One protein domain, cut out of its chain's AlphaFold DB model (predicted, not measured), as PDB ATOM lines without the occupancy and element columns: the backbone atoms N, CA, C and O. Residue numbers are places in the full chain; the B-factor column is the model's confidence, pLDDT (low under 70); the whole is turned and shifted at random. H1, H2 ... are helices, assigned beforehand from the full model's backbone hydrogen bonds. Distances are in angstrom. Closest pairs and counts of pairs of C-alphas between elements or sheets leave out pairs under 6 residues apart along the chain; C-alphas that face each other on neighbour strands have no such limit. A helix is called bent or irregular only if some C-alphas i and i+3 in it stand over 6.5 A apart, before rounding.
ATOM      1  N   SER A 111     163.379 270.539 217.091       96.88
ATOM      2  CA  SER A 111     164.473 270.552 216.111       96.88
ATOM      3  C   SER A 111     164.386 271.698 215.106       96.88
ATOM      4  O   SER A 111     165.424 272.211 214.707       96.88
ATOM      5  N   GLY A 112     163.181 272.113 214.700       96.44
ATOM      6  CA  GLY A 112     163.003 273.172 213.704       96.44
ATOM      7  C   GLY A 112     163.556 274.519 214.171       96.44
ATOM      8  O   GLY A 112     164.335 275.144 213.451       96.44
ATOM      9  N   VAL A 113     163.209 274.942 215.391       97.12
ATOM     10  CA  VAL A 113     163.741 276.175 215.988       97.12
ATOM     11  C   VAL A 113     165.248 276.076 216.212       97.12
ATOM     12  O   VAL A 113     165.977 276.981 215.820       97.12
ATOM     13  N   LEU A 114     165.752 274.956 216.732       97.81
ATOM     14  CA  LEU A 114     167.190 274.792 216.967       97.81
ATOM     15  C   LEU A 114     167.996 274.820 215.661       97.81
ATOM     16  O   LEU A 114     169.038 275.471 215.584       97.81
ATOM     17  N   ALA A 115     167.512 274.138 214.622       96.88
ATOM     18  CA  ALA A 115     168.140 274.140 213.306       96.88
ATOM     19  C   ALA A 115     168.113 275.536 212.672       96.88
ATOM     20  O   ALA A 115     169.096 275.951 212.054       96.88
ATOM     21  N   TYR A 116     167.010 276.274 212.844       96.69
ATOM     22  CA  TYR A 116     166.907 277.663 212.408       96.69
ATOM     23  C   TYR A 116     167.971 278.535 213.084       96.69
ATOM     24  O   TYR A 116     168.763 279.146 212.369       96.69
ATOM     25  N   GLU A 117     168.049 278.531 214.418       97.56
ATOM     26  CA  GLU A 117     168.991 279.368 215.179       97.56
ATOM     27  C   GLU A 117     170.459 279.007 214.919       97.56
ATOM     28  O   GLU A 117     171.330 279.881 214.879       97.56
ATOM     29  N   GLN A 118     170.751 277.721 214.698       96.81
ATOM     30  CA  GLN A 118     172.083 277.289 214.279       96.81
ATOM     31  C   GLN A 118     172.429 277.829 212.889       96.81
ATOM     32  O   GLN A 118     173.544 278.300 212.671       96.81
ATOM     33  N   ARG A 119     171.491 277.759 211.940       95.44
ATOM     34  CA  ARG A 119     171.709 278.186 210.553       95.44
ATOM     35  C   ARG A 119     171.831 279.703 210.415       95.44
ATOM     36  O   ARG A 119     172.594 280.158 209.570       95.44
ATOM     37  N   THR A 120     171.093 280.477 211.208       96.50
ATOM     38  CA  THR A 120     171.205 281.945 211.227       96.50
ATOM     39  C   THR A 120     172.443 282.435 211.976       96.50
ATOM     40  O   THR A 120     172.808 283.597 211.835       96.50
ATOM     41  N   GLY A 121     173.107 281.561 212.740       95.69
ATOM     42  CA  GLY A 121     174.304 281.891 213.515       95.69
ATOM     43  C   GLY A 121     174.015 282.511 214.883       95.69
ATOM     44  O   GLY A 121     174.956 282.836 215.602       95.69
ATOM     45  N   ASN A 122     172.744 282.629 215.271       94.56
ATOM     46  CA  ASN A 122     172.332 283.153 216.575       94.56
ATOM     47  C   ASN A 122     172.716 282.208 217.720       94.56
ATOM     48  O   ASN A 122     173.098 282.651 218.802       94.56
ATOM     49  N   MET A 123     172.624 280.896 217.482       95.81
ATOM     50  CA  MET A 123     173.007 279.862 218.446       95.81
ATOM     51  C   MET A 123     173.895 278.808 217.766       95.81
ATOM     52  O   MET A 123     173.420 277.725 217.404       95.81
ATOM     53  N   PRO A 124     175.191 279.100 217.555       96.12
ATOM     54  CA  PRO A 124     176.095 278.192 216.859       96.12
ATOM     55  C   PRO A 124     176.155 276.812 217.526       96.12
ATOM     56  O   PRO A 124     176.341 276.693 218.734       96.12
ATOM     57  N   GLY A 125     175.994 275.756 216.725       96.06
ATOM     58  CA  GLY A 125     176.096 274.366 217.178       96.06
ATOM     59  C   GLY A 125     174.920 273.840 218.012       96.06
ATOM     60  O   GLY A 125     174.940 272.662 218.369       96.06
ATOM     61  N   VAL A 126     173.893 274.651 218.311       97.19
ATOM     62  CA  VAL A 126     172.817 274.247 219.237       97.19
ATOM     63  C   VAL A 126     172.046 273.013 218.766       97.19
ATOM     64  O   VAL A 126     171.732 272.138 219.569       97.19
ATOM     65  N   TRP A 127     171.773 272.900 217.466       97.69
ATOM     66  CA  TRP A 127     171.015 271.776 216.927       97.69
ATOM     67  C   TRP A 127     171.855 270.508 216.866       97.69
ATOM     68  O   TRP A 127     171.398 269.442 217.271       97.69
ATOM     69  N   SER A 128     173.109 270.629 216.426       97.31
ATOM     70  CA  SER A 128     174.053 269.511 216.426       97.31
ATOM     71  C   SER A 128     174.275 268.966 217.839       97.31
ATOM     72  O   SER A 128     174.225 267.754 218.042       97.31
ATOM     73  N   GLN A 129     174.425 269.851 218.824       97.38
ATOM     74  CA  GLN A 129     174.538 269.458 220.224       97.38
ATOM     75  C   GLN A 129     173.259 268.765 220.715       97.38
ATOM     76  O   GLN A 129     173.336 267.694 221.307       97.38
ATOM     77  N   ALA A 130     172.079 269.314 220.410       97.38
ATOM     78  CA  ALA A 130     170.809 268.728 220.833       97.38
ATOM     79  C   ALA A 130     170.541 267.346 220.212       97.38
ATOM     80  O   ALA A 130     170.052 266.459 220.914       97.38
ATOM     81  N   LEU A 131     170.894 267.138 218.936       97.81
ATOM     82  CA  LEU A 131     170.828 265.829 218.277       97.81
ATOM     83  C   LEU A 131     171.711 264.813 218.998       97.81
ATOM     84  O   LEU A 131     171.256 263.716 219.326       97.81
ATOM     85  N   PHE A 132     172.961 265.191 219.269       97.62
ATOM     86  CA  PHE A 132     173.911 264.317 219.944       97.62
ATOM     87  C   PHE A 132     173.468 263.985 221.373       97.62
ATOM     88  O   PHE A 132     173.417 262.812 221.738       97.62
ATOM     89  N   ASP A 133     173.083 264.990 222.157       95.19
ATOM     90  CA  ASP A 133     172.693 264.803 223.557       95.19
ATOM     91  C   ASP A 133     171.390 264.012 223.705       95.19
ATOM     92  O   ASP A 133     171.251 263.221 224.638       95.19
ATOM     93  N   SER A 134     170.437 264.208 222.787       93.00
ATOM     94  CA  SER A 134     169.116 263.574 222.869       93.00
ATOM     95  C   SER A 134     169.078 262.181 222.240       93.00
ATOM     96  O   SER A 134     168.307 261.329 222.684       93.00
ATOM     97  N   HIS A 135     169.865 261.949 221.186       94.88
ATOM     98  CA  HIS A 135     169.692 260.798 220.290       94.88
ATOM     99  C   HIS A 135     171.012 260.137 219.855       94.88
ATOM    100  O   HIS A 135     170.998 259.118 219.163       94.88
ATOM    101  N   GLY A 136     172.157 260.671 220.287       95.12
ATOM    102  CA  GLY A 136     173.478 260.105 220.042       95.12
ATOM    103  C   GLY A 136     174.062 260.407 218.661       95.12
ATOM    104  O   GLY A 136     173.536 261.178 217.857       95.12
ATOM    105  N   TYR A 137     175.199 259.767 218.384       95.69
ATOM    106  CA  TYR A 137     176.002 260.004 217.181       95.69
ATOM    107  C   TYR A 137     175.266 259.758 215.845       95.69
ATOM    108  O   TYR A 137     175.427 260.576 214.939       95.69
ATOM    109  N   PRO A 138     174.411 258.722 215.689       94.50
ATOM    110  CA  PRO A 138     173.674 258.524 214.438       94.50
ATOM    111  C   PRO A 138     172.751 259.696 214.081       94.50
ATOM    112  O   PRO A 138     172.662 260.075 212.915       94.50
ATOM    113  N   ALA A 139     172.102 260.310 215.074       95.81
ATOM    114  CA  ALA A 139     171.232 261.460 214.852       95.81
ATOM    115  C   ALA A 139     172.022 262.709 214.444       95.81
ATOM    116  O   ALA A 139     171.597 263.444 213.554       95.81
ATOM    117  N   LEU A 140     173.200 262.913 215.043       96.69
ATOM    118  CA  LEU A 140     174.122 263.975 214.642       96.69
ATOM    119  C   LEU A 140     174.530 263.831 213.168       96.69
ATOM    120  O   LEU A 140     174.423 264.794 212.409       96.69
ATOM    121  N   LEU A 141     174.934 262.627 212.746       95.12
ATOM    122  CA  LEU A 141     175.285 262.353 211.348       95.12
ATOM    123  C   LEU A 141     174.099 262.563 210.399       95.12
ATOM    124  O   LEU A 141     174.268 263.133 209.319       95.12
ATOM    125  N   ALA A 142     172.900 262.136 210.805       93.31
ATOM    126  CA  ALA A 142     171.687 262.342 210.023       93.31
ATOM    127  C   ALA A 142     171.431 263.839 209.778       93.31
ATOM    128  O   ALA A 142     171.224 264.239 208.632       93.31
ATOM    129  N   GLY A 143     171.531 264.661 210.829       91.62
ATOM    130  CA  GLY A 143     171.297 266.104 210.757       91.62
ATOM    131  C   GLY A 143     172.395 266.911 210.058       91.62
ATOM    132  O   GLY A 143     172.102 267.983 209.535       91.62
ATOM    133  N   GLN A 144     173.642 266.426 210.026       89.38
ATOM    134  CA  GLN A 144     174.763 267.148 209.405       89.38
ATOM    135  C   GLN A 144     175.072 266.720 207.967       89.38
ATOM    136  O   GLN A 144     175.535 267.543 207.179       89.38
ATOM    137  N   HIS A 145     174.858 265.448 207.623       82.75
ATOM    138  CA  HIS A 145     175.445 264.875 206.407       82.75
ATOM    139  C   HIS A 145     174.478 264.086 205.534       82.75
ATOM    140  O   HIS A 145     174.747 263.937 204.346       82.75
ATOM    141  N   THR A 146     173.389 263.558 206.098       84.62
ATOM    142  CA  THR A 146     172.496 262.663 205.350       84.62
ATOM    143  C   THR A 146     171.272 263.406 204.845       84.62
ATOM    144  O   THR A 146     171.116 263.596 203.643       84.62
ATOM    145  N   ASP A 147     170.413 263.841 205.764       90.12
ATOM    146  CA  ASP A 147     169.165 264.517 205.435       90.12
ATOM    147  C   ASP A 147     168.744 265.409 206.612       90.12
ATOM    148  O   ASP A 147     168.062 264.963 207.542       90.12
ATOM    149  N   PRO A 148     169.165 266.687 206.603       89.88
ATOM    150  CA  PRO A 148     168.818 267.626 207.659       89.88
ATOM    151  C   PRO A 148     167.305 267.839 207.808       89.88
ATOM    152  O   PRO A 148     166.820 268.035 208.923       89.88
ATOM    153  N   ALA A 149     166.549 267.799 206.706       92.31
ATOM    154  CA  ALA A 149     165.106 268.023 206.727       92.31
ATOM    155  C   ALA A 149     164.379 266.866 207.414       92.31
ATOM    156  O   ALA A 149     163.544 267.084 208.295       92.31
ATOM    157  N   GLU A 150     164.758 265.640 207.069       93.12
ATOM    158  CA  GLU A 150     164.226 264.445 207.708       93.12
ATOM    159  C   GLU A 150     164.649 264.347 209.177       93.12
ATOM    160  O   GLU A 150     163.827 264.038 210.043       93.12
ATOM    161  N   ALA A 151     165.898 264.694 209.499       94.06
ATOM    162  CA  ALA A 151     166.372 264.722 210.878       94.06
ATOM    163  C   ALA A 151     165.535 265.669 211.755       94.06
ATOM    164  O   ALA A 151     165.179 265.304 212.875       94.06
ATOM    165  N   MET A 152     165.154 266.848 211.246       94.38
ATOM    166  CA  MET A 152     164.267 267.765 211.974       94.38
ATOM    167  C   MET A 152     162.873 267.178 212.229       94.38
ATOM    168  O   MET A 152     162.264 267.478 213.255       94.38
ATOM    169  N   ARG A 153     162.364 266.353 211.306       93.38
ATOM    170  CA  ARG A 153     161.046 265.712 211.410       93.38
ATOM    171  C   ARG A 153     161.049 264.525 212.373       93.38
ATOM    172  O   ARG A 153     160.041 264.267 213.023       93.38
ATOM    173  N   VAL A 154     162.156 263.786 212.430       94.88
ATOM    174  CA  VAL A 154     162.264 262.529 213.182       94.88
ATOM    175  C   VAL A 154     162.777 262.742 214.599       94.88
ATOM    176  O   VAL A 154     162.304 262.062 215.502       94.88
ATOM    177  N   TYR A 155     163.705 263.670 214.821       96.88
ATOM    178  CA  TYR A 155     164.329 263.864 216.128       96.88
ATOM    179  C   TYR A 155     163.683 265.034 216.882       96.88
ATOM    180  O   TYR A 155     163.727 266.162 216.392       96.88
ATOM    181  N   PRO A 156     163.092 264.818 218.071       96.69
ATOM    182  CA  PRO A 156     162.452 265.885 218.837       96.69
ATOM    183  C   PRO A 156     163.398 266.982 219.330       96.69
ATOM    184  O   PRO A 156     163.005 268.146 219.344       96.69
TER     185      PRO A 156
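Overview. This is residues 111 to 156 of the 232 residues of an uncharacterized protein of Rugamonas sp. FT82W (UniProt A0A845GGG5). Four short helices form a small closed ring, in which H1 packs on H2, H2 on H3, H3 on H4, and H4 again on H1. H1 and H2 make one helical hairpin, whose link lies at one end of the longest axis, and H3 and H4 make a second, tighter in its turn. The printed part has 46 residues with four named helices, H1 to H4 in order along the chain, and no named strand; the class is all helix. It is compact, with a radius of gyration of the C-alphas of 9.2 A, and rounded, spanning 25 by 18 by 18 A.

Along the chain. H1, residues 111 to 120, begins at C-alpha 111 (164.473, 270.552, 216.111) and is 14.1 A long from first to last C-alpha. H2, residues 126 to 135, is 13.8 A long. H3, residues 137 to 146, is 12.6 A long and irregular, but only just: C-alphas 143 and 146 are 6.52 A apart. H4, residues 148 to 154, is 10.0 A long and ends at C-alpha 154 (162.264, 262.529, 213.182).

Arrangement. H1 touches H2 at a shallow tilt of 30 degrees, opposite ways, with the closest C-alphas, Leu 114 and Trp 127, 4.9 A apart. H1 also touches H4 at a shallow tilt of 22 degrees, opposite ways; the closest C-alphas are Ser 111 and Met 152, at 5.0 A. H2 touches H3 at a steep tilt of 45 degrees, opposite ways, closest at the C-alphas of Leu 131 and Leu 140, 5.2 A. H3 touches H4 at a steep tilt of 43 degrees, opposite ways, closest at the C-alphas of Gly 143 and Ala 151, 5.1 A. H1 and H3 are apart, and H2 and H4 are apart. In H1, H2, H3 and H4 every O i to N i+4 pair is within hydrogen-bond range.

Size, cuts and confidence. The two C-alphas farthest apart, those of Asn 122 and Pro 138, are 24.8 A apart, while the first and last printed C-alphas, Ser 111 and Pro 156, are 5.8 A apart. The printed part has no cut, and the three links between helices are tight. The mean pLDDT of the printed part is 94.8, and no printed residue is under 70.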